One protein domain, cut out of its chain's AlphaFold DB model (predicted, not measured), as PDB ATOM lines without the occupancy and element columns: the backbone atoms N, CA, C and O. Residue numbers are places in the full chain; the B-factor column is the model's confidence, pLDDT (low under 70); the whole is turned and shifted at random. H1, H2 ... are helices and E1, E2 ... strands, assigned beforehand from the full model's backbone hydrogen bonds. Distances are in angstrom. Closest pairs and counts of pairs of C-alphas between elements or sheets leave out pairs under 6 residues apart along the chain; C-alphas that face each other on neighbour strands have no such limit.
ATOM      1  N   ILE A   2     -32.490  19.505  71.891       60.28
ATOM      2  CA  ILE A   2     -32.943  19.658  70.486       60.28
ATOM      3  C   ILE A   2     -32.545  18.484  69.569       60.28
ATOM      4  O   ILE A   2     -33.357  17.992  68.794       60.28
ATOM      5  N   GLU A   3     -31.304  17.993  69.658       66.06
ATOM      6  CA  GLU A   3     -30.851  16.866  68.826       66.06
ATOM      7  C   GLU A   3     -31.560  15.543  69.166       66.06
ATOM      8  O   GLU A   3     -31.850  14.761  68.265       66.06
ATOM      9  N   LEU A   4     -31.889  15.312  70.443       75.06
ATOM     10  CA  LEU A   4     -32.621  14.118  70.884       75.06
ATOM     11  C   LEU A   4     -34.086  14.182  70.432       75.06
ATOM     12  O   LEU A   4     -34.582  13.221  69.855       75.06
ATOM     13  N   GLU A   5     -34.744  15.331  70.606       77.62
ATOM     14  CA  GLU A   5     -36.119  15.557  70.132       77.62
ATOM     15  C   GLU A   5     -36.220  15.411  68.607       77.62
ATOM     16  O   GLU A   5     -37.132  14.764  68.091       77.62
ATOM     17  N   PHE A   6     -35.240  15.943  67.867       81.25
ATOM     18  CA  PHE A   6     -35.172  15.767  66.418       81.25
ATOM     19  C   PHE A   6     -34.983  14.297  66.019       81.25
ATOM     20  O   PHE A   6     -35.624  13.836  65.073       81.25
ATOM     21  N   GLN A   7     -34.136  13.545  66.729       85.38
ATOM     22  CA  GLN A   7     -33.955  12.114  66.473       85.38
ATOM     23  C   GLN A   7     -35.250  11.329  66.708       85.38
ATOM     24  O   GLN A   7     -35.643  10.546  65.845       85.38
ATOM     25  N   GLU A   8     -35.956  11.568  67.814       88.19
ATOM     26  CA  GLU A   8     -37.248  10.924  68.094       88.19
ATOM     27  C   GLU A   8     -38.295  11.245  67.016       88.19
ATOM     28  O   GLU A   8     -38.965  10.344  66.492       88.19
ATOM     29  N   TYR A   9     -38.375  12.515  66.614       90.00
ATOM     30  CA  TYR A   9     -39.224  12.986  65.522       90.00
ATOM     31  C   TYR A   9     -38.922  12.273  64.192       90.00
ATOM     32  O   TYR A   9     -39.827  11.753  63.523       90.00
ATOM     33  N   VAL A  10     -37.647  12.201  63.803       91.12
ATOM     34  CA  VAL A  10     -37.224  11.531  62.566       91.12
ATOM     35  C   VAL A  10     -37.490  10.029  62.634       91.12
ATOM     36  O   VAL A  10     -37.949   9.453  61.644       91.12
ATOM     37  N   GLU A  11     -37.270   9.381  63.777       93.12
ATOM     38  CA  GLU A  11     -37.554   7.953  63.949       93.12
ATOM     39  C   GLU A  11     -39.053   7.640  63.805       93.12
ATOM     40  O   GLU A  11     -39.428   6.643  63.174       93.12
ATOM     41  N   GLN A  12     -39.942   8.528  64.264       93.06
ATOM     42  CA  GLN A  12     -41.385   8.399  64.025       93.06
ATOM     43  C   GLN A  12     -41.720   8.428  62.521       93.06
ATOM     44  O   GLN A  12     -42.516   7.610  62.028       93.06
ATOM     45  N   ILE A  13     -41.088   9.331  61.763       95.31
ATOM     46  CA  ILE A  13     -41.238   9.413  60.303       95.31
ATOM     47  C   ILE A  13     -40.670   8.154  59.635       95.31
ATOM     48  O   ILE A  13     -41.355   7.535  58.814       95.31
ATOM     49  N   LYS A  14     -39.461   7.722  60.013       95.38
ATOM     50  CA  LYS A  14     -38.789   6.522  59.484       95.38
ATOM     51  C   LYS A  14     -39.603   5.253  59.705       95.38
ATOM     52  O   LYS A  14     -39.672   4.410  58.804       95.38
ATOM     53  N   LYS A  15     -40.269   5.115  60.854       95.81
ATOM     54  CA  LYS A  15     -41.161   3.981  61.145       95.81
ATOM     55  C   LYS A  15     -42.307   3.900  60.135       95.81
ATOM     56  O   LYS A  15     -42.568   2.836  59.568       95.81
ATOM     57  N   THR A  16     -42.954   5.032  59.863       95.81
ATOM     58  CA  THR A  16     -44.059   5.122  58.894       95.81
ATOM     59  C   THR A  16     -43.570   4.909  57.460       95.81
ATOM     60  O   THR A  16     -44.177   4.147  56.703       95.81
ATOM     61  N   LEU A  17     -42.436   5.516  57.100       96.56
ATOM     62  CA  LEU A  17     -41.774   5.352  55.806       96.56
ATOM     63  C   LEU A  17     -41.448   3.879  55.524       96.56
ATOM     64  O   LEU A  17     -41.844   3.340  54.491       96.56
ATOM     65  N   THR A  18     -40.793   3.199  56.467       96.88
ATOM     66  CA  THR A  18     -40.418   1.780  56.351       96.88
ATOM     67  C   THR A  18     -41.644   0.883  56.170       96.88
ATOM     68  O   THR A  18     -41.638  -0.025  55.333       96.88
ATOM     69  N   ALA A  19     -42.730   1.156  56.902       97.06
ATOM     70  CA  ALA A  19     -43.984   0.420  56.768       97.06
ATOM     71  C   ALA A  19     -44.602   0.574  55.364       97.06
ATOM     72  O   ALA A  19     -45.008  -0.421  54.756       97.06
ATOM     73  N   GLN A  20     -44.623   1.794  54.818       97.56
ATOM     74  CA  GLN A  20     -45.134   2.061  53.469       97.56
ATOM     75  C   GLN A  20     -44.245   1.458  52.374       97.56
ATOM     76  O   GLN A  20     -44.769   0.879  51.422       97.56
ATOM     77  N   ILE A  21     -42.917   1.500  52.525       97.56
ATOM     78  CA  ILE A  21     -41.969   0.838  51.612       97.56
ATOM     79  C   ILE A  21     -42.220  -0.670  51.568       97.56
ATOM     80  O   ILE A  21     -42.275  -1.262  50.487       97.56
ATOM     81  N   LYS A  22     -42.405  -1.306  52.732       97.62
ATOM     82  CA  LYS A  22     -42.699  -2.741  52.817       97.62
ATOM     83  C   LYS A  22     -44.000  -3.084  52.089       97.62
ATOM     84  O   LYS A  22     -44.005  -4.004  51.273       97.62
ATOM     85  N   LEU A  23     -45.068  -2.325  52.339       97.50
ATOM     86  CA  LEU A  23     -46.361  -2.508  51.676       97.50
ATOM     87  C   LEU A  23     -46.257  -2.322  50.154       97.50
ATOM     88  O   LEU A  23     -46.752  -3.155  49.393       97.50
ATOM     89  N   ALA A  24     -45.577  -1.268  49.698       97.38
ATOM     90  CA  ALA A  24     -45.410  -0.984  48.276       97.38
ATOM     91  C   ALA A  24     -44.602  -2.074  47.555       97.38
ATOM     92  O   ALA A  24     -44.980  -2.506  46.467       97.38
ATOM     93  N   ASN A  25     -43.531  -2.581  48.174       97.56
ATOM     94  CA  ASN A  25     -42.766  -3.705  47.632       97.56
ATOM     95  C   ASN A  25     -43.596  -4.996  47.573       97.56
ATOM     96  O   ASN A  25     -43.524  -5.717  46.579       97.56
ATOM     97  N   GLN A  26     -44.427  -5.274  48.584       96.81
ATOM     98  CA  GLN A  26     -45.359  -6.408  48.549       96.81
ATOM     99  C   GLN A  26     -46.351  -6.280  47.386       96.81
ATOM    100  O   GLN A  26     -46.499  -7.224  46.610       96.81
ATOM    101  N   ALA A  27     -46.965  -5.108  47.206       96.25
ATOM    102  CA  ALA A  27     -47.882  -4.841  46.101       96.25
ATOM    103  C   ALA A  27     -47.200  -5.001  44.728       96.25
ATOM    104  O   ALA A  27     -47.682  -5.746  43.870       96.25
ATOM    105  N   ARG A  28     -46.027  -4.383  44.533       95.25
ATOM    106  CA  ARG A  28     -45.274  -4.448  43.269       95.25
ATOM    107  C   ARG A  28     -44.720  -5.837  42.957       95.25
ATOM    108  O   ARG A  28     -44.620  -6.201  41.782       95.25
ATOM    109  N   SER A  29     -44.450  -6.665  43.968       95.50
ATOM    110  CA  SER A  29     -44.008  -8.055  43.773       95.50
ATOM    111  C   SER A  29     -45.021  -8.914  42.998       95.50
ATOM    112  O   SER A  29     -44.645  -9.919  42.389       95.50
ATOM    113  N   LEU A  30     -46.290  -8.482  42.935       93.25
ATOM    114  CA  LEU A  30     -47.346  -9.106  42.134       93.25
ATOM    115  C   LEU A  30     -47.188  -8.882  40.621       93.25
ATOM    116  O   LEU A  30     -47.892  -9.534  39.843       93.25
ATOM    117  N   LYS A  31     -46.240  -8.025  40.203       93.25
ATOM    118  CA  LYS A  31     -45.819  -7.813  38.806       93.25
ATOM    119  C   LYS A  31     -46.913  -7.233  37.897       93.25
ATOM    120  O   LYS A  31     -46.982  -7.554  36.709       93.25
ATOM    121  N   TYR A  32     -47.781  -6.385  38.451       90.88
ATOM    122  CA  TYR A  32     -48.752  -5.612  37.666       90.88
ATOM    123  C   TYR A  32     -48.156  -4.332  37.064       90.88
ATOM    124  O   TYR A  32     -48.652  -3.863  36.037       90.88
ATOM    125  N   ASP A  33     -47.095  -3.812  37.674       93.44
ATOM    126  CA  ASP A  33     -46.386  -2.592  37.283       93.44
ATOM    127  C   ASP A  33     -45.101  -2.917  36.502       93.44
ATOM    128  O   ASP A  33     -44.718  -4.088  36.411       93.44
ATOM    129  N   PRO A  34     -44.418  -1.921  35.905       92.81
ATOM    130  CA  PRO A  34     -43.209  -2.172  35.121       92.81
ATOM    131  C   PRO A  34     -42.064  -2.815  35.926       92.81
ATOM    132  O   PRO A  34     -41.347  -3.670  35.400       92.81
ATOM    133  N   TYR A  35     -41.941  -2.489  37.216       92.88
ATOM    134  CA  TYR A  35     -40.945  -3.056  38.130       92.88
ATOM    135  C   TYR A  35     -41.593  -3.828  39.281       92.88
ATOM    136  O   TYR A  35     -42.709  -3.535  39.699       92.88
ATOM    137  N   SER A  36     -40.876  -4.832  39.799       92.62
ATOM    138  CA  SER A  36     -41.338  -5.692  40.900       92.62
ATOM    139  C   SER A  36     -41.041  -5.141  42.299       92.62
ATOM    140  O   SER A  36     -41.367  -5.789  43.288       92.62
ATOM    141  N   SER A  37     -40.403  -3.978  42.382       95.38
ATOM    142  CA  SER A  37     -40.068  -3.256  43.611       95.38
ATOM    143  C   SER A  37     -40.273  -1.761  43.394       95.38
ATOM    144  O   SER A  37     -40.472  -1.309  42.256       95.38
ATOM    145  N   ILE A  38     -40.231  -0.990  44.478       96.31
ATOM    146  CA  ILE A  38     -40.192   0.470  44.391       96.31
ATOM    147  C   ILE A  38     -39.003   0.913  43.527       96.31
ATOM    148  O   ILE A  38     -37.960   0.257  43.502       96.31
ATOM    149  N   GLU A  39     -39.196   2.000  42.783       94.75
ATOM    150  CA  GLU A  39     -38.181   2.550  41.874       94.75
ATOM    151  C   GLU A  39     -37.459   3.764  42.465       94.75
ATOM    152  O   GLU A  39     -36.331   4.050  42.072       94.75
ATOM    153  N   SER A  40     -38.098   4.474  43.399       94.19
ATOM    154  CA  SER A  40     -37.498   5.621  44.076       94.19
ATOM    155  C   SER A  40     -36.452   5.170  45.096       94.19
ATOM    156  O   SER A  40     -36.731   4.313  45.937       94.19
ATOM    157  N   ILE A  41     -35.267   5.775  45.045       93.50
ATOM    158  CA  ILE A  41     -34.178   5.533  46.001       93.50
ATOM    159  C   ILE A  41     -34.382   6.447  47.210       93.50
ATOM    160  O   ILE A  41     -34.564   7.650  47.042       93.50
ATOM    161  N   ILE A  42     -34.358   5.892  48.421       93.56
ATOM    162  CA  ILE A  42     -34.457   6.671  49.661       93.56
ATOM    163  C   ILE A  42     -33.050   7.011  50.150       93.56
ATOM    164  O   ILE A  42     -32.215   6.112  50.235       93.56
ATOM    165  N   THR A  43     -32.787   8.277  50.476       90.81
ATOM    166  CA  THR A  43     -31.452   8.742  50.892       90.81
ATOM    167  C   THR A  43     -31.494   9.454  52.246       90.81
ATOM    168  O   THR A  43     -32.340  10.341  52.404       90.81
ATOM    169  N   PRO A  44     -30.596   9.109  53.193       87.81
ATOM    170  CA  PRO A  44     -30.551   9.715  54.524       87.81
ATOM    171  C   PRO A  44     -29.634  10.943  54.633       87.81
ATOM    172  O   PRO A  44     -29.650  11.627  55.648       87.81
ATOM    173  N   SER A  45     -28.830  11.249  53.610       82.94
ATOM    174  CA  SER A  45     -27.891  12.375  53.640       82.94
ATOM    175  C   SER A  45     -27.749  13.069  52.284       82.94
ATOM    176  O   SER A  45     -28.164  12.564  51.233       82.94
ATOM    177  N   SER A  46     -27.107  14.243  52.293       77.12
ATOM    178  CA  SER A  46     -26.746  14.965  51.064       77.12
ATOM    179  C   SER A  46     -25.781  14.176  50.178       77.12
ATOM    180  O   SER A  46     -25.911  14.174  48.951       77.12
ATOM    181  N   THR A  47     -24.847  13.468  50.806       83.81
ATOM    182  CA  THR A  47     -23.852  12.631  50.140       83.81
ATOM    183  C   THR A  47     -24.524  11.451  49.455       83.81
ATOM    184  O   THR A  47     -24.292  11.224  48.268       83.81
ATOM    185  N   LYS A 733     -47.054  12.898  34.097       91.62
ATOM    186  CA  LYS A 733     -46.273  12.152  33.088       91.62
ATOM    187  C   LYS A 733     -45.506  10.934  33.631       91.62
ATOM    188  O   LYS A 733     -45.104  10.093  32.843       91.62
ATOM    189  N   ASP A 734     -45.287  10.855  34.938       92.38
ATOM    190  CA  ASP A 734     -44.513   9.808  35.613       92.38
ATOM    191  C   ASP A 734     -45.384   8.767  36.337       92.38
ATOM    192  O   ASP A 734     -44.849   7.885  37.001       92.38
ATOM    193  N   GLY A 735     -46.714   8.874  36.221       94.50
ATOM    194  CA  GLY A 735     -47.687   7.984  36.863       94.50
ATOM    195  C   GLY A 735     -48.237   8.495  38.201       94.50
ATOM    196  O   GLY A 735     -49.259   7.991  38.669       94.50
ATOM    197  N   THR A 736     -47.636   9.531  38.792       96.25
ATOM    198  CA  THR A 736     -48.088  10.099  40.075       96.25
ATOM    199  C   THR A 736     -49.246  11.083  39.898       96.25
ATOM    200  O   THR A 736     -49.478  11.620  38.812       96.25
ATOM    201  N   THR A 737     -49.980  11.356  40.972       97.00
ATOM    202  CA  THR A 737     -50.972  12.438  41.058       97.00
ATOM    203  C   THR A 737     -50.427  13.540  41.961       97.00
ATOM    204  O   THR A 737     -49.746  13.258  42.943       97.00
ATOM    205  N   ARG A 738     -50.639  14.816  41.613       95.69
ATOM    206  CA  ARG A 738     -49.942  15.925  42.286       95.69
ATOM    207  C   ARG A 738     -50.804  17.165  42.478       95.69
ATOM    208  O   ARG A 738     -51.666  17.473  41.654       95.69
ATOM    209  N   PHE A 739     -50.481  17.939  43.508       96.50
ATOM    210  CA  PHE A 739     -51.101  19.230  43.800       96.50
ATOM    211  C   PHE A 739     -50.034  20.317  43.919       96.50
ATOM    212  O   PHE A 739     -49.074  20.137  44.656       96.50
ATOM    213  N   ASN A 740     -50.169  21.419  43.180       95.38
ATOM    214  CA  ASN A 740     -49.212  22.527  43.214       95.38
ATOM    215  C   ASN A 740     -49.562  23.524  44.319       95.38
ATOM    216  O   ASN A 740     -50.724  23.913  44.430       95.38
ATOM    217  N   TYR A 741     -48.538  24.030  44.998       94.81
ATOM    218  CA  TYR A 741     -48.600  25.121  45.962       94.81
ATOM    219  C   TYR A 741     -47.586  26.212  45.638       94.81
ATOM    220  O   TYR A 741     -46.517  25.918  45.112       94.81
ATOM    221  N   THR A 742     -47.893  27.460  45.985       94.12
ATOM    222  CA  THR A 742     -46.870  28.485  46.215       94.12
ATOM    223  C   THR A 742     -46.215  28.248  47.575       94.12
ATOM    224  O   THR A 742     -46.913  28.012  48.562       94.12
ATOM    225  N   ASN A 743     -44.885  28.316  47.625       93.94
ATOM    226  CA  ASN A 743     -44.117  28.094  48.848       93.94
ATOM    227  C   ASN A 743     -44.136  29.325  49.758       93.94
ATOM    228  O   ASN A 743     -43.951  30.446  49.281       93.94
ATOM    229  N   SER A 744     -44.286  29.097  51.060       93.69
ATOM    230  CA  SER A 744     -44.151  30.117  52.094       93.69
ATOM    231  C   SER A 744     -43.358  29.563  53.288       93.69
ATOM    232  O   SER A 744     -43.557  28.396  53.653       93.69
ATOM    233  N   PRO A 745     -42.429  30.332  53.882       91.12
ATOM    234  CA  PRO A 745     -41.712  29.903  55.070       91.12
ATOM    235  C   PRO A 745     -42.570  30.118  56.320       91.12
ATOM    236  O   PRO A 745     -43.355  31.061  56.399       91.12
ATOM    237  N   ILE A 746     -42.384  29.258  57.313       89.19
ATOM    238  CA  ILE A 746     -42.870  29.449  58.680       89.19
ATOM    239  C   ILE A 746     -41.832  28.888  59.648       89.19
ATOM    240  O   ILE A 746     -41.235  27.853  59.368       89.19
ATOM    241  N   ARG A 747     -41.602  29.580  60.763       84.69
ATOM    242  CA  ARG A 747     -40.717  29.113  61.844       84.69
ATOM    243  C   ARG A 747     -41.492  28.694  63.084       84.69
ATOM    244  O   ARG A 747     -41.139  27.713  63.722       84.69
ATOM    245  N   THR A 748     -42.558  29.424  63.397       86.38
ATOM    246  CA  THR A 748     -43.404  29.157  64.558       86.38
ATOM    247  C   THR A 748     -44.880  29.257  64.199       86.38
ATOM    248  O   THR A 748     -45.249  30.007  63.290       86.38
ATOM    249  N   PHE A 785     -41.252  21.597  63.301       90.50
ATOM    250  CA  PHE A 785     -40.235  20.627  62.913       90.50
ATOM    251  C   PHE A 785     -39.883  20.709  61.413       90.50
ATOM    252  O   PHE A 785     -40.736  21.034  60.579       90.50
ATOM    253  N   PRO A 786     -38.646  20.355  61.009       89.69
ATOM    254  CA  PRO A 786     -38.158  20.616  59.654       89.69
ATOM    255  C   PRO A 786     -38.907  19.942  58.501       89.69
ATOM    256  O   PRO A 786     -38.848  20.462  57.389       89.69
ATOM    257  N   TYR A 787     -39.563  18.795  58.712       94.06
ATOM    258  CA  TYR A 787     -40.339  18.104  57.669       94.06
ATOM    259  C   TYR A 787     -41.845  18.337  57.794       94.06
ATOM    260  O   TYR A 787     -42.613  17.826  56.979       94.06
ATOM    261  N   ASP A 788     -42.289  19.114  58.775       96.62
ATOM    262  CA  ASP A 788     -43.706  19.359  58.978       96.62
ATOM    263  C   ASP A 788     -44.200  20.490  58.067       96.62
ATOM    264  O   ASP A 788     -43.510  21.479  57.796       96.62
ATOM    265  N   ILE A 789     -45.404  20.301  57.529       97.56
ATOM    266  CA  ILE A 789     -46.014  21.199  56.551       97.56
ATOM    267  C   ILE A 789     -47.462  21.514  56.932       97.56
ATOM    268  O   ILE A 789     -48.204  20.667  57.440       97.56
ATOM    269  N   ILE A 790     -47.889  22.728  56.605       96.38
ATOM    270  CA  ILE A 790     -49.258  23.206  56.787       96.38
ATOM    271  C   ILE A 790     -49.822  23.508  55.399       96.38
ATOM    272  O   ILE A 790     -49.277  24.314  54.638       96.38
ATOM    273  N   ILE A 791     -50.916  22.833  55.057       95.75
ATOM    274  CA  ILE A 791     -51.547  22.901  53.732       95.75
ATOM    275  C   ILE A 791     -52.894  23.609  53.816       95.75
ATOM    276  O   ILE A 791     -53.413  23.847  54.894       95.75
ATOM    277  N   ASN A 792     -53.520  23.930  52.687       92.62
ATOM    278  CA  ASN A 792     -54.877  24.480  52.706       92.62
ATOM    279  C   ASN A 792     -55.956  23.401  52.546       92.62
ATOM    280  O   ASN A 792     -55.693  22.289  52.079       92.62
ATOM    281  N   LYS A 793     -57.216  23.750  52.839       91.62
ATOM    282  CA  LYS A 793     -58.358  22.825  52.694       91.62
ATOM    283  C   LYS A 793     -58.500  22.243  51.278       91.62
ATOM    284  O   LYS A 793     -58.971  21.118  51.127       91.62
ATOM    285  N   LYS A 794     -58.101  22.980  50.228       93.56
ATOM    286  CA  LYS A 794     -58.144  22.483  48.837       93.56
ATOM    287  C   LYS A 794     -57.187  21.306  48.634       93.56
ATOM    288  O   LYS A 794     -57.602  20.294  48.073       93.56
ATOM    289  N   GLY A 795     -55.947  21.404  49.113       95.44
ATOM    290  CA  GLY A 795     -55.019  20.274  49.035       95.44
ATOM    291  C   GLY A 795     -55.341  19.169  50.028       95.44
ATOM    292  O   GLY A 795     -55.164  18.016  49.670       95.44
ATOM    293  N   ALA A 796     -55.917  19.465  51.198       95.75
ATOM    294  CA  ALA A 796     -56.407  18.422  52.104       95.75
ATOM    295  C   ALA A 796     -57.470  17.538  51.427       95.75
ATOM    296  O   ALA A 796     -57.378  16.313  51.449       95.75
ATOM    297  N   LYS A 797     -58.427  18.151  50.715       96.75
ATOM    298  CA  LYS A 797     -59.414  17.425  49.893       96.75
ATOM    299  C   LYS A 797     -58.765  16.616  48.768       96.75
ATOM    300  O   LYS A 797     -59.213  15.508  48.483       96.75
ATOM    301  N   PHE A 798     -57.713  17.145  48.142       97.50
ATOM    302  CA  PHE A 798     -56.945  16.412  47.135       97.50
ATOM    303  C   PHE A 798     -56.226  15.193  47.733       97.50
ATOM    304  O   PHE A 798     -56.355  14.097  47.198       97.50
ATOM    305  N   VAL A 799     -55.521  15.365  48.856       97.75
ATOM    306  CA  VAL A 799     -54.822  14.297  49.590       97.75
ATOM    307  C   VAL A 799     -55.816  13.232  50.057       97.75
ATOM    308  O   VAL A 799     -55.557  12.041  49.918       97.75
ATOM    309  N   PHE A 800     -56.996  13.638  50.526       98.00
ATOM    310  CA  PHE A 800     -58.074  12.719  50.873       98.00
ATOM    311  C   PHE A 800     -58.539  11.897  49.663       98.00
ATOM    312  O   PHE A 800     -58.573  10.669  49.740       98.00
ATOM    313  N   ALA A 801     -58.824  12.535  48.524       97.94
ATOM    314  CA  ALA A 801     -59.178  11.823  47.292       97.94
ATOM    315  C   ALA A 801     -58.056  10.868  46.840       97.94
ATOM    316  O   ALA A 801     -58.324   9.742  46.423       97.94
ATOM    317  N   GLN A 802     -56.797  11.287  46.984       97.75
ATOM    318  CA  GLN A 802     -55.624  10.464  46.706       97.75
ATOM    319  C   GLN A 802     -55.539   9.246  47.638       97.75
ATOM    320  O   GLN A 802     -55.277   8.144  47.166       97.75
ATOM    321  N   SER A 803     -55.834   9.406  48.932       98.19
ATOM    322  CA  SER A 803     -55.860   8.297  49.894       98.19
ATOM    323  C   SER A 803     -56.909   7.243  49.525       98.19
ATOM    324  O   SER A 803     -56.621   6.049  49.557       98.19
ATOM    325  N   LYS A 804     -58.096   7.680  49.077       97.94
ATOM    326  CA  LYS A 804     -59.174   6.798  48.608       97.94
ATOM    327  C   LYS A 804     -58.810   6.076  47.322       97.94
ATOM    328  O   LYS A 804     -59.102   4.892  47.181       97.94
ATOM    329  N   PHE A 805     -58.137   6.769  46.408       97.75
ATOM    330  CA  PHE A 805     -57.584   6.156  45.209       97.75
ATOM    331  C   PHE A 805     -56.570   5.056  45.545       97.75
ATOM    332  O   PHE A 805     -56.684   3.967  44.991       97.75
ATOM    333  N   ILE A 806     -55.632   5.306  46.462       98.12
ATOM    334  CA  ILE A 806     -54.617   4.317  46.856       98.12
ATOM    335  C   ILE A 806     -55.254   3.125  47.580       98.12
ATOM    336  O   ILE A 806     -54.894   1.985  47.306       98.12
ATOM    337  N   ASP A 807     -56.218   3.362  48.469       98.00
ATOM    338  CA  ASP A 807     -56.952   2.296  49.157       98.00
ATOM    339  C   ASP A 807     -57.693   1.382  48.170       98.00
ATOM    340  O   ASP A 807     -57.594   0.155  48.263       98.00
ATOM    341  N   ASP A 808     -58.379   1.972  47.189       97.25
ATOM    342  CA  ASP A 808     -59.023   1.229  46.107       97.25
ATOM    343  C   ASP A 808     -57.985   0.527  45.209       97.25
ATOM    344  O   ASP A 808     -58.211  -0.593  44.752       97.25
ATOM    345  N   GLU A 809     -56.827   1.141  44.951       96.88
ATOM    346  CA  GLU A 809     -55.748   0.525  44.172       96.88
ATOM    347  C   GLU A 809     -55.200  -0.724  44.883       96.88
ATOM    348  O   GLU A 809     -55.077  -1.790  44.272       96.88
ATOM    349  N   LEU A 810     -54.943  -0.626  46.190       97.25
ATOM    350  CA  LEU A 810     -54.539  -1.744  47.042       97.25
ATOM    351  C   LEU A 810     -55.575  -2.866  47.013       97.25
ATOM    352  O   LEU A 810     -55.205  -4.009  46.740       97.25
ATOM    353  N   ALA A 811     -56.855  -2.544  47.202       96.19
ATOM    354  CA  ALA A 811     -57.933  -3.526  47.223       96.19
ATOM    355  C   ALA A 811     -58.157  -4.196  45.860       96.19
ATOM    356  O   ALA A 811     -58.158  -5.422  45.765       96.19
ATOM    357  N   PHE A 812     -58.323  -3.412  44.794       94.94
ATOM    358  CA  PHE A 812     -58.787  -3.925  43.504       94.94
ATOM    359  C   PHE A 812     -57.659  -4.324  42.553       94.94
ATOM    360  O   PHE A 812     -57.834  -5.253  41.762       94.94
ATOM    361  N   GLN A 813     -56.505  -3.648  42.569       92.88
ATOM    362  CA  GLN A 813     -55.378  -4.030  41.711       92.88
ATOM    363  C   GLN A 813     -54.492  -5.080  42.382       92.88
ATOM    364  O   GLN A 813     -54.162  -6.073  41.724       92.88
ATOM    365  N   TYR A 814     -54.133  -4.872  43.651       94.81
ATOM    366  CA  TYR A 814     -53.147  -5.694  44.362       94.81
ATOM    367  C   TYR A 814     -53.753  -6.719  45.331       94.81
ATOM    368  O   TYR A 814     -52.999  -7.500  45.904       94.81
ATOM    369  N   ASN A 815     -55.080  -6.766  45.495       92.94
ATOM    370  CA  ASN A 815     -55.765  -7.661  46.440       92.94
ATOM    371  C   ASN A 815     -55.213  -7.554  47.879       92.94
ATOM    372  O   ASN A 815     -55.095  -8.553  48.588       92.94
ATOM    373  N   SER A 816     -54.836  -6.344  48.288       94.44
ATOM    374  CA  SER A 816     -54.334  -6.020  49.620       94.44
ATOM    375  C   SER A 816     -55.385  -5.251  50.419       94.44
ATOM    376  O   SER A 816     -56.324  -4.682  49.866       94.44
ATOM    377  N   SER A 817     -55.229  -5.219  51.739       94.62
ATOM    378  CA  SER A 817     -56.099  -4.409  52.589       94.62
ATOM    379  C   SER A 817     -55.873  -2.909  52.342       94.62
ATOM    380  O   SER A 817     -54.719  -2.496  52.209       94.62
ATOM    381  N   PRO A 818     -56.937  -2.080  52.361       96.00
ATOM    382  CA  PRO A 818     -56.812  -0.622  52.384       96.00
ATOM    383  C   PRO A 818     -55.900  -0.157  53.523       96.00
ATOM    384  O   PRO A 818     -55.989  -0.709  54.631       96.00
ATOM    385  N   TYR A 819     -55.068   0.852  53.258       96.81
ATOM    386  CA  TYR A 819     -54.051   1.356  54.181       96.81
ATOM    387  C   TYR A 819     -54.540   2.574  54.971       96.81
ATOM    388  O   TYR A 819     -54.480   2.555  56.196       96.81
ATOM    389  N   TYR A 820     -55.041   3.612  54.294       96.38
ATOM    390  CA  TYR A 820     -55.340   4.900  54.924       96.38
ATOM    391  C   TYR A 820     -56.689   4.905  55.652       96.38
ATOM    392  O   TYR A 820     -56.781   5.398  56.770       96.38
ATOM    393  N   ARG A 821     -57.748   4.371  55.027       95.69
ATOM    394  CA  ARG A 821     -59.108   4.235  55.593       95.69
ATOM    395  C   ARG A 821     -59.695   5.527  56.186       95.69
ATOM    396  O   ARG A 821     -60.558   5.467  57.062       95.69
ATOM    397  N   LEU A 822     -59.277   6.687  55.676       95.19
ATOM    398  CA  LEU A 822     -59.722   7.995  56.172       95.19
ATOM    399  C   LEU A 822     -61.228   8.165  55.993       95.19
ATOM    400  O   LEU A 822     -61.765   7.794  54.951       95.19
ATOM    401  N   GLN A 823     -61.915   8.763  56.960       93.31
ATOM    402  CA  GLN A 823     -63.352   9.028  56.840       93.31
ATOM    403  C   GLN A 823     -63.624  10.411  56.252       93.31
ATOM    404  O   GLN A 823     -64.502  10.548  55.402       93.31
ATOM    405  N   SER A 824     -62.820  11.408  56.624       93.94
ATOM    406  CA  SER A 824     -62.943  12.770  56.115       93.94
ATOM    407  C   SER A 824     -61.586  13.389  55.763       93.94
ATOM    408  O   SER A 824     -60.525  12.825  56.049       93.94
ATOM    409  N   TYR A 825     -61.615  14.551  55.101       91.00
ATOM    410  CA  TYR A 825     -60.391  15.257  54.713       91.00
ATOM    411  C   TYR A 825     -59.692  15.913  55.907       91.00
ATOM    412  O   TYR A 825     -58.523  16.250  55.795       91.00
ATOM    413  N   GLU A 826     -60.380  16.089  57.034       87.94
ATOM    414  CA  GLU A 826     -59.816  16.586  58.288       87.94
ATOM    415  C   GLU A 826     -58.858  15.568  58.934       87.94
ATOM    416  O   GLU A 826     -57.961  15.960  59.677       87.94
ATOM    417  N   ASN A 827     -58.976  14.279  58.595       89.50
ATOM    418  CA  ASN A 827     -58.118  13.214  59.118       89.50
ATOM    419  C   ASN A 827     -56.800  13.024  58.338       89.50
ATOM    420  O   ASN A 827     -56.160  11.987  58.488       89.50
ATOM    421  N   VAL A 828     -56.381  13.969  57.482       95.00
ATOM    422  CA  VAL A 828     -55.096  13.847  56.752       95.00
ATOM    423  C   VAL A 828     -53.871  14.255  57.586       95.00
ATOM    424  O   VAL A 828     -52.744  14.150  57.101       95.00
ATOM    425  N   ILE A 829     -54.077  14.722  58.820       95.56
ATOM    426  CA  ILE A 829     -53.009  15.072  59.766       95.56
ATOM    427  C   ILE A 829     -52.171  13.823  60.088       95.56
ATOM    428  O   ILE A 829     -52.692  12.716  60.212       95.56
ATOM    429  N   GLY A 830     -50.852  13.990  60.161       94.75
ATOM    430  CA  GLY A 830     -49.871  12.928  60.389       94.75
ATOM    431  C   GLY A 830     -49.472  12.139  59.137       94.75
ATOM    432  O   GLY A 830     -48.500  11.384  59.180       94.75
ATOM    433  N   LEU A 831     -50.162  12.309  58.003       97.44
ATOM    434  CA  LEU A 831     -49.820  11.591  56.774       97.44
ATOM    435  C   LEU A 831     -48.526  12.115  56.143       97.44
ATOM    436  O   LEU A 831     -48.290  13.323  56.066       97.44
ATOM    437  N   LEU A 832     -47.723  11.181  55.623       98.25
ATOM    438  CA  LEU A 832     -46.505  11.491  54.883       98.25
ATOM    439  C   LEU A 832     -46.798  11.793  53.410       98.25
ATOM    440  O   LEU A 832     -47.436  11.013  52.693       98.25
ATOM    441  N   VAL A 833     -46.254  12.911  52.947       98.06
ATOM    442  CA  VAL A 833     -46.245  13.353  51.555       98.06
ATOM    443  C   VAL A 833     -44.811  13.494  51.052       98.06
ATOM    444  O   VAL A 833     -43.856  13.503  51.822       98.06
ATOM    445  N   VAL A 834     -44.658  13.632  49.742       97.62
ATOM    446  CA  VAL A 834     -43.402  13.983  49.087       97.62
ATOM    447  C   VAL A 834     -43.581  15.336  48.411       97.62
ATOM    448  O   VAL A 834     -44.439  15.499  47.541       97.62
ATOM    449  N   GLY A 835     -42.769  16.308  48.817       96.06
ATOM    450  CA  GLY A 835     -42.628  17.589  48.144       96.06
ATOM    451  C   GLY A 835     -41.676  17.466  46.965       96.06
ATOM    452  O   GLY A 835     -40.515  17.106  47.139       96.06
ATOM    453  N   ILE A 836     -42.156  17.774  45.766       92.88
ATOM    454  CA  ILE A 836     -41.409  17.675  44.513       92.88
ATOM    455  C   ILE A 836     -41.352  19.059  43.889       92.88
ATOM    456  O   ILE A 836     -42.381  19.629  43.501       92.88
ATOM    457  N   SER A 837     -40.137  19.582  43.760       88.56
ATOM    458  CA  SER A 837     -39.917  20.809  43.017       88.56
ATOM    459  C   SER A 837     -39.954  20.568  41.517       88.56
ATOM    460  O   SER A 837     -39.414  19.563  41.036       88.56
ATOM    461  N   PRO A 838     -40.479  21.534  40.735       78.69
ATOM    462  CA  PRO A 838     -40.261  21.528  39.303       78.69
ATOM    463  C   PRO A 838     -38.760  21.411  39.066       78.69
ATOM    464  O   PRO A 838     -37.982  21.960  39.840       78.69
ATOM    465  N   THR A 839     -38.351  20.733  37.999       75.62
ATOM    466  CA  THR A 839     -36.949  20.726  37.543       75.62
ATOM    467  C   THR A 839     -35.968  19.942  38.417       75.62
ATOM    468  O   THR A 839     -34.781  19.948  38.105       75.62
ATOM    469  N   SER A 840     -36.464  19.244  39.443       81.12
ATOM    470  CA  SER A 840     -35.697  18.318  40.281       81.12
ATOM    471  C   SER A 840     -36.092  16.861  40.009       81.12
ATOM    472  O   SER A 840     -37.189  16.582  39.516       81.12
ATOM    473  N   GLN A 841     -35.175  15.953  40.321       84.75
ATOM    474  CA  GLN A 841     -35.352  14.507  40.437       84.75
ATOM    475  C   GLN A 841     -35.453  14.018  41.896       84.75
ATOM    476  O   GLN A 841     -35.625  12.825  42.161       84.75
ATOM    477  N   VAL A 842     -35.326  14.952  42.839       86.25
ATOM    478  CA  VAL A 842     -35.323  14.709  44.279       86.25
ATOM    479  C   VAL A 842     -36.634  15.221  44.861       86.25
ATOM    480  O   VAL A 842     -36.954  16.408  44.745       86.25
ATOM    481  N   GLY A 843     -37.387  14.318  45.479       92.25
ATOM    482  CA  GLY A 843     -38.487  14.636  46.375       92.25
ATOM    483  C   GLY A 843     -38.003  14.696  47.823       92.25
ATOM    484  O   GLY A 843     -37.042  14.026  48.183       92.25
ATOM    485  N   VAL A 844     -38.665  15.482  48.665       93.88
ATOM    486  CA  VAL A 844     -38.364  15.572  50.103       93.88
ATOM    487  C   VAL A 844     -39.593  15.137  50.880       93.88
ATOM    488  O   VAL A 844     -40.702  15.574  50.560       93.88
ATOM    489  N   ILE A 845     -39.416  14.271  51.875       96.62
ATOM    490  CA  ILE A 845     -40.527  13.835  52.731       96.62
ATOM    491  C   ILE A 845     -41.094  15.040  53.484       96.62
ATOM    492  O   ILE A 845     -40.355  15.921  53.909       96.62
ATOM    493  N   GLY A 846     -42.413  15.098  53.623       97.06
ATOM    494  CA  GLY A 846     -43.087  16.028  54.517       97.06
ATOM    495  C   GLY A 846     -44.214  15.343  55.280       97.06
ATOM    496  O   GLY A 846     -44.739  14.330  54.820       97.06
ATOM    497  N   ARG A 847     -44.605  15.891  56.429       97.81
ATOM    498  CA  ARG A 847     -45.715  15.405  57.258       97.81
ATOM    499  C   ARG A 847     -46.738  16.519  57.453       97.81
ATOM    500  O   ARG A 847     -46.385  17.634  57.824       97.81
ATOM    501  N   ILE A 848     -48.007  16.241  57.166       98.00
ATOM    502  CA  ILE A 848     -49.074  17.244  57.301       98.00
ATOM    503  C   ILE A 848     -49.419  17.413  58.784       98.00
ATOM    504  O   ILE A 848     -49.781  16.430  59.422       98.00
ATOM    505  N   ILE A 849     -49.362  18.638  59.315       96.62
ATOM    506  CA  ILE A 849     -49.679  18.910  60.732       96.62
ATOM    507  C   ILE A 849     -50.917  19.780  60.950       96.62
ATOM    508  O   ILE A 849     -51.460  19.814  62.051       96.62
ATOM    509  N   GLY A 850     -51.404  20.452  59.908       94.31
ATOM    510  CA  GLY A 850     -52.600  21.276  60.021       94.31
ATOM    511  C   GLY A 850     -52.980  21.999  58.740       94.31
ATOM    512  O   GLY A 850     -52.455  21.731  57.649       94.31
ATOM    513  N   TYR A 851     -53.917  22.929  58.895       91.44
ATOM    514  CA  TYR A 851     -54.608  23.617  57.821       91.44
ATOM    515  C   TYR A 851     -54.478  25.138  57.904       91.44
ATOM    516  O   TYR A 851     -54.741  25.746  58.930       91.44
ATOM    517  N   SER A 852     -54.203  25.775  56.767       88.44
ATOM    518  CA  SER A 852     -54.323  27.223  56.593       88.44
ATOM    519  C   SER A 852     -55.487  27.582  55.665       88.44
ATOM    520  O   SER A 852     -55.900  26.808  54.792       88.44
ATOM    521  N   LYS A 853     -56.020  28.799  55.821       84.94
ATOM    522  CA  LYS A 853     -56.993  29.387  54.884       84.94
ATOM    523  C   LYS A 853     -56.321  29.928  53.613       84.94
ATOM    524  O   LYS A 853     -56.988  30.077  52.592       84.94
ATOM    525  N   ASN A 854     -55.011  30.167  53.652       87.62
ATOM    526  CA  ASN A 854     -54.254  30.768  52.554       87.62
ATOM    527  C   ASN A 854     -53.942  29.760  51.437       87.62
ATOM    528  O   ASN A 854     -53.767  28.572  51.684       87.62
ATOM    529  N   ASN A 855     -53.822  30.220  50.188       89.62
ATOM    530  CA  ASN A 855     -53.477  29.372  49.033       89.62
ATOM    531  C   ASN A 855     -51.954  29.162  48.884       89.62
ATOM    532  O   ASN A 855     -51.416  29.176  47.776       89.62
ATOM    533  N   VAL A 856     -51.266  28.954  50.006       91.94
ATOM    534  CA  VAL A 856     -49.825  28.683  50.087       91.94
ATOM    535  C   VAL A 856     -49.580  27.445  50.941       91.94
ATOM    536  O   VAL A 856     -50.441  27.046  51.725       91.94
ATOM    537  N   LEU A 857     -48.409  26.838  50.779       94.88
ATOM    538  CA  LEU A 857     -47.913  25.800  51.675       94.88
ATOM    539  C   LEU A 857     -46.888  26.432  52.610       94.88
ATOM    540  O   LEU A 857     -45.852  26.914  52.143       94.88
ATOM    541  N   PHE A 858     -47.186  26.420  53.909       94.75
ATOM    542  CA  PHE A 858     -46.238  26.839  54.933       94.75
ATOM    543  C   PHE A 858     -45.395  25.641  55.363       94.75
ATOM    544  O   PHE A 858     -45.924  24.556  55.601       94.75
ATOM    545  N   ALA A 859     -44.084  25.832  55.431       94.69
ATOM    546  CA  ALA A 859     -43.148  24.837  55.943       94.69
ATOM    547  C   ALA A 859     -41.895  25.520  56.484       94.69
ATOM    548  O   ALA A 859     -41.615  26.675  56.138       94.69
ATOM    549  N   HIS A 860     -41.108  24.780  57.261       90.50
ATOM    550  CA  HIS A 860     -39.799  25.245  57.694       90.50
ATOM    551  C   HIS A 860     -38.930  25.662  56.480       90.50
ATOM    552  O   HIS A 860     -38.918  24.944  55.470       90.50
ATOM    553  N   PRO A 861     -38.157  26.768  56.535       87.00
ATOM    554  CA  PRO A 861     -37.255  27.170  55.446       87.00
ATOM    555  C   PRO A 861     -36.307  26.053  54.978       87.00
ATOM    556  O   PRO A 861     -36.072  25.904  53.778       87.00
ATOM    557  N   LEU A 862     -35.833  25.211  55.907       85.44
ATOM    558  CA  LEU A 862     -35.032  24.012  55.602       85.44
ATOM    559  C   LEU A 862     -35.747  23.058  54.639       85.44
ATOM    560  O   LEU A 862     -35.124  22.562  53.704       85.44
ATOM    561  N   TRP A 863     -37.053  22.838  54.803       89.75
ATOM    562  CA  TRP A 863     -37.822  21.964  53.917       89.75
ATOM    563  C   TRP A 863     -37.809  22.470  52.472       89.75
ATOM    564  O   TRP A 863     -37.678  21.704  51.513       89.75
ATOM    565  N   HIS A 864     -37.943  23.785  52.286       88.69
ATOM    566  CA  HIS A 864     -37.848  24.451  50.980       88.69
ATOM    567  C   HIS A 864     -36.435  24.385  50.406       88.69
ATOM    568  O   HIS A 864     -36.267  24.033  49.235       88.69
ATOM    569  N   LEU A 865     -35.426  24.594  51.249       83.44
ATOM    570  CA  LEU A 865     -34.026  24.500  50.864       83.44
ATOM    571  C   LEU A 865     -33.614  23.087  50.427       83.44
ATOM    572  O   LEU A 865     -32.915  22.951  49.424       83.44
ATOM    573  N   LEU A 866     -34.075  22.036  51.111       83.88
ATOM    574  CA  LEU A 866     -33.815  20.640  50.729       83.88
ATOM    575  C   LEU A 866     -34.374  20.310  49.340       83.88
ATOM    576  O   LEU A 866     -33.794  19.516  48.601       83.88
ATOM    577  N   LYS A 867     -35.465  20.973  48.944       85.88
ATOM    578  CA  LYS A 867     -36.023  20.899  47.587       85.88
ATOM    579  C   LYS A 867     -35.345  21.848  46.594       85.88
ATOM    580  O   LYS A 867     -35.737  21.909  45.432       85.88
ATOM    581  N   SER A 868     -34.287  22.545  47.013       78.06
ATOM    582  CA  SER A 868     -33.512  23.484  46.187       78.06
ATOM    583  C   SER A 868     -34.311  24.715  45.753       78.06
ATOM    584  O   SER A 868     -34.153  25.225  44.639       78.06
ATOM    585  N   ARG A 869     -35.224  25.176  46.612       78.81
ATOM    586  CA  ARG A 869     -36.100  26.316  46.344       78.81
ATOM    587  C   ARG A 869     -35.973  27.371  47.425       78.81
ATOM    588  O   ARG A 869     -35.854  27.052  48.601       78.81
ATOM    589  N   SER A 870     -36.070  28.628  47.008       81.94
ATOM    590  CA  SER A 870     -36.435  29.740  47.881       81.94
ATOM    591  C   SER A 870     -37.948  29.957  47.841       81.94
ATOM    592  O   SER A 870     -38.654  29.384  47.005       81.94
ATOM    593  N   CYS A 871     -38.464  30.806  48.723       89.19
ATOM    594  CA  CYS A 871     -39.886  31.139  48.778       89.19
ATOM    595  C   CYS A 871     -40.234  32.392  47.955       89.19
ATOM    596  O   CYS A 871     -41.209  33.078  48.225       89.19
ATOM    597  N   ASN A 872     -39.475  32.683  46.897       87.50
ATOM    598  CA  ASN A 872     -39.617  33.881  46.059       87.50
ATOM    599  C   ASN A 872     -40.777  33.838  45.041       87.50
ATOM    600  O   ASN A 872     -40.655  34.328  43.918       87.50
ATOM    601  N   GLY A 873     -41.890  33.198  45.402       87.25
ATOM    602  CA  GLY A 873     -42.988  32.892  44.478       87.25
ATOM    603  C   GLY A 873     -42.789  31.587  43.700       87.25
ATOM    604  O   GLY A 873     -43.526  31.294  42.749       87.25
ATOM    605  N   ALA A 874     -41.790  30.791  44.092       89.06
ATOM    606  CA  ALA A 874     -41.616  29.434  43.604       89.06
ATOM    607  C   ALA A 874     -42.840  28.573  43.943       89.06
ATOM    608  O   ALA A 874     -43.489  28.743  44.977       89.06
ATOM    609  N   THR A 875     -43.148  27.639  43.044       90.94
ATOM    610  CA  THR A 875     -44.258  26.708  43.226       90.94
ATOM    611  C   THR A 875     -43.758  25.280  43.200       90.94
ATOM    612  O   THR A 875     -43.211  24.869  42.173       90.94
ATOM    613  N   ASP A 876     -44.024  24.530  44.260       93.06
ATOM    614  CA  ASP A 876     -43.735  23.104  44.352       93.06
ATOM    615  C   ASP A 876     -45.008  22.274  44.288       93.06
ATOM    616  O   ASP A 876     -46.122  22.796  44.310       93.06
ATOM    617  N   SER A 877     -44.845  20.963  44.143       94.69
ATOM    618  CA  SER A 877     -45.956  20.024  44.182       94.69
ATOM    619  C   SER A 877     -45.850  19.082  45.366       94.69
ATOM    620  O   SER A 877     -44.748  18.725  45.764       94.69
ATOM    621  N   ILE A 878     -46.989  18.666  45.909       96.88
ATOM    622  CA  ILE A 878     -47.069  17.602  46.908       96.88
ATOM    623  C   ILE A 878     -47.874  16.421  46.372       96.88
ATOM    624  O   ILE A 878     -48.741  16.577  45.503       96.88
ATOM    625  N   THR A 879     -47.575  15.240  46.898       97.38
ATOM    626  CA  THR A 879     -48.251  13.973  46.602       97.38
ATOM    627  C   THR A 879     -48.074  13.018  47.784       97.38
ATOM    628  O   THR A 879     -47.051  13.093  48.459       97.38
ATOM    629  N   LEU A 880     -49.041  12.146  48.083       98.19
ATOM    630  CA  LEU A 880     -48.876  11.117  49.116       98.19
ATOM    631  C   LEU A 880     -47.667  10.224  48.822       98.19
ATOM    632  O   LEU A 880     -47.455   9.794  47.687       98.19
ATOM    633  N   LEU A 881     -46.907   9.891  49.867       98.06
ATOM    634  CA  LEU A 881     -45.724   9.037  49.751       98.06
ATOM    635  C   LEU A 881     -46.049   7.691  49.088       98.06
ATOM    636  O   LEU A 881     -45.356   7.275  48.162       98.06
ATOM    637  N   LEU A 882     -47.143   7.043  49.493       97.75
ATOM    638  CA  LEU A 882     -47.533   5.748  48.939       97.75
ATOM    639  C   LEU A 882     -47.968   5.827  47.460       97.75
ATOM    640  O   LEU A 882     -47.776   4.853  46.736       97.75
ATOM    641  N   ASP A 883     -48.459   6.981  46.977       98.06
ATOM    642  CA  ASP A 883     -48.710   7.197  45.539       98.06
ATOM    643  C   ASP A 883     -47.400   7.171  44.754       98.06
ATOM    644  O   ASP A 883     -47.312   6.529  43.713       98.06
ATOM    645  N   VAL A 884     -46.348   7.813  45.271       97.38
ATOM    646  CA  VAL A 884     -45.020   7.750  44.648       97.38
ATOM    647  C   VAL A 884     -44.527   6.307  44.627       97.38
ATOM    648  O   VAL A 884     -44.205   5.788  43.563       97.38
ATOM    649  N   LEU A 885     -44.537   5.619  45.768       97.56
ATOM    650  CA  LEU A 885     -43.995   4.262  45.871       97.56
ATOM    651  C   LEU A 885     -44.740   3.240  44.985       97.56
ATOM    652  O   LEU A 885     -44.116   2.318  44.458       97.56
ATOM    653  N   LEU A 886     -46.056   3.389  44.799       97.19
ATOM    654  CA  LEU A 886     -46.864   2.482  43.974       97.19
ATOM    655  C   LEU A 886     -46.914   2.891  42.501       97.19
ATOM    656  O   LEU A 886     -46.809   2.022  41.633       97.19
ATOM    657  N   ASN A 887     -47.032   4.182  42.193       97.19
ATOM    658  CA  ASN A 887     -47.429   4.651  40.863       97.19
ATOM    659  C   ASN A 887     -46.324   5.323  40.052       97.19
ATOM    660  O   ASN A 887     -46.443   5.364  38.827       97.19
ATOM    661  N   PHE A 888     -45.243   5.793  40.680       96.44
ATOM    662  CA  PHE A 888     -44.097   6.324  39.941       96.44
ATOM    663  C   PHE A 888     -43.435   5.224  39.099       96.44
ATOM    664  O   PHE A 888     -43.133   4.151  39.619       96.44
ATOM    665  N   SER A 889     -43.154   5.481  37.820       94.75
ATOM    666  CA  SER A 889     -42.267   4.601  37.054       94.75
ATOM    667  C   SER A 889     -41.367   5.352  36.086       94.75
ATOM    668  O   SER A 889     -41.812   6.206  35.315       94.75
ATOM    669  N   SER A 890     -40.096   4.963  36.072       91.00
ATOM    670  CA  SER A 890     -39.095   5.435  35.120       91.00
ATOM    671  C   SER A 890     -39.455   5.090  33.668       91.00
ATOM    672  O   SER A 890     -39.127   5.844  32.753       91.00
ATOM    673  N   GLU A 891     -40.231   4.023  33.459       91.69
ATOM    674  CA  GLU A 891     -40.726   3.580  32.146       91.69
ATOM    675  C   GLU A 891     -41.813   4.499  31.566       91.69
ATOM    676  O   GLU A 891     -42.126   4.416  30.377       91.69
ATOM    677  N   PHE A 892     -42.397   5.390  32.375       92.56
ATOM    678  CA  PHE A 892     -43.384   6.376  31.919       92.56
ATOM    679  C   PHE A 892     -42.758   7.711  31.500       92.56
ATOM    680  O   PHE A 892     -43.404   8.493  30.799       92.56
ATOM    681  N   ILE A 893     -41.496   7.954  31.862       90.62
ATOM    682  CA  ILE A 893     -40.806   9.220  31.607       90.62
ATOM    683  C   ILE A 893     -40.692   9.473  30.088       90.62
ATOM    684  O   ILE A 893     -40.244   8.590  29.350       90.62
ATOM    685  N   PRO A 894     -41.064  10.671  29.593       87.94
ATOM    686  CA  PRO A 894     -40.882  11.035  28.189       87.94
ATOM    687  C   PRO A 894     -39.413  10.953  27.753       87.94
ATOM    688  O   PRO A 894     -38.531  11.437  28.457       87.94
ATOM    689  N   ALA A 895     -39.150  10.417  26.561       84.12
ATOM    690  CA  ALA A 895     -37.797  10.279  26.012       84.12
ATOM    691  C   ALA A 895     -37.208  11.598  25.462       84.12
ATOM    692  O   ALA A 895     -36.034  11.661  25.100       84.12
ATOM    693  N   SER A 896     -38.028  12.645  25.340       79.94
ATOM    694  CA  SER A 896     -37.624  13.985  24.898       79.94
ATOM    695  C   SER A 896     -36.826  14.740  25.966       79.94
ATOM    696  O   SER A 896     -37.124  14.595  27.148       79.94
ATOM    697  N   HIS A 897     -35.930  15.645  25.550       72.19
ATOM    698  CA  HIS A 897     -35.226  16.566  26.455       72.19
ATOM    699  C   HIS A 897     -36.193  17.305  27.402       72.19
ATOM    700  O   HIS A 897     -37.208  17.864  26.977       72.19
ATOM    701  N   GLY A 898     -35.875  17.313  28.694       75.81
ATOM    702  CA  GLY A 898     -36.703  17.822  29.790       75.81
ATOM    703  C   GLY A 898     -37.741  16.821  30.315       75.81
ATOM    704  O   GLY A 898     -38.475  17.130  31.260       75.81
ATOM    705  N   GLY A 899     -37.812  15.623  29.732       77.81
ATOM    706  CA  GLY A 899     -38.681  14.537  30.169       77.81
ATOM    707  C   GLY A 899     -38.356  14.091  31.588       77.81
ATOM    708  O   GLY A 899     -39.284  13.933  32.383       77.81
ATOM    709  N   ALA A 900     -37.067  14.019  31.929       80.38
ATOM    710  CA  ALA A 900     -36.574  13.536  33.216       80.38
ATOM    711  C   ALA A 900     -36.597  14.588  34.348       80.38
ATOM    712  O   ALA A 900     -36.212  14.285  35.475       80.38
ATOM    713  N   LEU A 901     -37.064  15.811  34.075       83.69
ATOM    714  CA  LEU A 901     -37.298  16.849  35.084       83.69
ATOM    715  C   LEU A 901     -38.608  16.605  35.845       83.69
ATOM    716  O   LEU A 901     -39.576  16.138  35.242       83.69
ATOM    717  N   ASP A 902     -38.691  17.083  37.092       85.31
ATOM    718  CA  ASP A 902     -39.927  17.102  37.890       85.31
ATOM    719  C   ASP A 902     -40.433  15.686  38.215       85.31
ATOM    720  O   ASP A 902     -41.589  15.361  37.950       85.31
ATOM    721  N   ILE A 903     -39.551  14.825  38.731       88.44
ATOM    722  CA  ILE A 903     -39.768  13.385  38.968       88.44
ATOM    723  C   ILE A 903     -39.224  12.996  40.355       88.44
ATOM    724  O   ILE A 903     -38.173  13.489  40.727       88.44
ATOM    725  N   PRO A 904     -39.875  12.122  41.138       91.50
ATOM    726  CA  PRO A 904     -39.377  11.696  42.448       91.50
ATOM    727  C   PRO A 904     -38.523  10.415  42.356       91.50
ATOM    728  O   PRO A 904     -38.858   9.392  42.955       91.50
ATOM    729  N   SER A 905     -37.434  10.430  41.579       90.50
ATOM    730  CA  SER A 905     -36.551   9.253  41.458       90.50
ATOM    731  C   SER A 905     -35.695   9.030  42.703       90.50
ATOM    732  O   SER A 905     -35.340   7.894  43.006       90.50
ATOM    733  N   VAL A 906     -35.392  10.101  43.435       91.62
ATOM    734  CA  VAL A 906     -34.766  10.046  44.757       91.62
ATOM    735  C   VAL A 906     -35.711  10.707  45.757       91.62
ATOM    736  O   VAL A 906     -36.322  11.726  45.441       91.62
ATOM    737  N   ILE A 907     -35.866  10.129  46.946       93.31
ATOM    738  CA  ILE A 907     -36.644  10.699  48.049       93.31
ATOM    739  C   ILE A 907     -35.700  10.904  49.230       93.31
ATOM    740  O   ILE A 907     -35.140   9.950  49.763       93.31
ATOM    741  N   ASN A 908     -35.544  12.157  49.633       90.69
ATOM    742  CA  ASN A 908     -34.626  12.566  50.680       90.69
ATOM    743  C   ASN A 908     -35.341  12.689  52.035       90.69
ATOM    744  O   ASN A 908     -36.399  13.324  52.131       90.69
ATOM    745  N   LEU A 909     -34.731  12.113  53.070       92.12
ATOM    746  CA  LEU A 909     -35.074  12.285  54.481       92.12
ATOM    747  C   LEU A 909     -33.763  12.364  55.260       92.12
ATOM    748  O   LEU A 909     -33.206  11.329  55.604       92.12
ATOM    749  N   VAL A 910     -33.272  13.577  55.506       85.31
ATOM    750  CA  VAL A 910     -32.017  13.767  56.240       85.31
ATOM    751  C   VAL A 910     -32.237  13.407  57.700       85.31
ATOM    752  O   VAL A 910     -33.106  13.984  58.351       85.31
ATOM    753  N   ASP A 911     -31.485  12.434  58.203       83.56
ATOM    754  CA  ASP A 911     -31.712  11.894  59.544       83.56
ATOM    755  C   ASP A 911     -30.766  12.427  60.620       83.56
ATOM    756  O   ASP A 911     -31.028  12.254  61.809       83.56
ATOM    757  N   SER A 912     -29.718  13.138  60.209       80.75
ATOM    758  CA  SER A 912     -28.788  13.845  61.083       80.75
ATOM    759  C   SER A 912     -29.106  15.340  61.134       80.75
ATOM    760  O   SER A 912     -29.212  16.009  60.101       80.75
ATOM    761  N   TRP A 913     -29.198  15.894  62.346       75.25
ATOM    762  CA  TRP A 913     -29.350  17.338  62.542       75.25
ATOM    763  C   TRP A 913     -28.143  18.115  61.998       75.25
ATOM    764  O   TRP A 913     -28.300  19.172  61.390       75.25
ATOM    765  N   VAL A 914     -26.933  17.566  62.148       73.50
ATOM    766  CA  VAL A 914     -25.688  18.181  61.660       73.50
ATOM    767  C   VAL A 914     -25.698  18.308  60.135       73.50
ATOM    768  O   VAL A 914     -25.407  19.380  59.602       73.50
ATOM    769  N   ASP A 915     -26.111  17.254  59.431       72.12
ATOM    770  CA  ASP A 915     -26.207  17.255  57.968       72.12
ATOM    771  C   ASP A 915     -27.277  18.242  57.482       72.12
ATOM    772  O   ASP A 915     -27.113  18.920  56.462       72.12
ATOM    773  N   LEU A 916     -28.379  18.356  58.225       71.38
ATOM    774  CA  LEU A 916     -29.432  19.323  57.947       71.38
ATOM    775  C   LEU A 916     -28.934  20.768  58.130       71.38
ATOM    776  O   LEU A 916     -29.217  21.631  57.294       71.38
ATOM    777  N   LEU A 917     -28.134  21.031  59.168       67.50
ATOM    778  CA  LEU A 917     -27.483  22.325  59.379       67.50
ATOM    779  C   LEU A 917     -26.465  22.638  58.281       67.50
ATOM    780  O   LEU A 917     -26.389  23.789  57.844       67.50
TER     781      LEU A 917
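Overview. This is residues 2 to 47, 733 to 748 and 785 to 917 of the 1113 residues of the protein "PolC_DP2 domain-containing protein" of Heimdallarchaeota archaeon (strain B3-JM-08) (UniProt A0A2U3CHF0). A closed barrel of six strands, with E2, E6, E3, E5, E4 and E7 round the ring, has two long helices, H1 and H2, packed on it and a short helix, H5, touching both. E8 and E1 extend the sheet beyond the ring from E5. The printed part has 195 residues, with six named helices and eight named strands in the order H1 E1 E2 E3 H2 H3 E4 E5 E6 H4 E7 H5 E8 H6; class and sheet are mixed. It is compact, with a radius of gyration of the C-alphas of 16.0 A and spans of 44 by 42 by 33 A.

Arrangement. H1, residues 2 to 28, is on the barrel and touches H5, residues 881 to 887, with its residues 20 to 28 alone, closest at the C-alphas of Ala 24 and Leu 886, 5.7 A. E1, residues 41 to 43, is parallel to E8, residues 906 to 908 (N 907 to O 41, 2.8 A), and E8 to E5, residues 842 to 852 (N 843 to O 906, 2.8 A). E2, residues 738 to 745, has E6, residues 856 to 859, parallel on one side (N 744 to O 857, 2.9 A) and E7, residues 875 to 880, antiparallel on the other (N 741 to O 876, 2.8 A). E3, residues 788 to 792, is antiparallel to E6 (N 790 to O 858, 2.9 A) and parallel to E5 (N 789 to O 847, 2.9 A). H2, residues 793 to 813, lies outside the barrel at a height of 9.5 A over the sheet and touches H3, residues 825 to 828, closest at the C-alphas of Phe 800 and Tyr 825, 5.2 A. E4, residues 832 to 836, forms a hairpin with E5 (N 833 to O 846, 2.8 A) and is antiparallel to E7 (N 834 to O 879, 2.8 A). H4, residues 861 to 866, is on the barrel, outside it; H6, residues 913 to 917, is not on it. Every O i to N i+4 pair is within hydrogen-bond range in H1, H2, H4, H5 and H6; H3 is too short for one.

Along the chain. H1 begins at C-alpha 2, (-32.943, 19.658, 70.486), and measures 38.4 A; H2 measures 29.2 A and E5 25.9 A. H6 ends at C-alpha 917, (-27.483, 22.325, 59.379).

Size, cuts and confidence. Residues 48 to 732 and 749 to 784 are not printed; the C-alpha gaps are 28.2 A and 9.2 A. The links H1 to E1, H2 to H3 and H5 to E8 are long. Residues 2, 3 and 917 have pLDDT under 70.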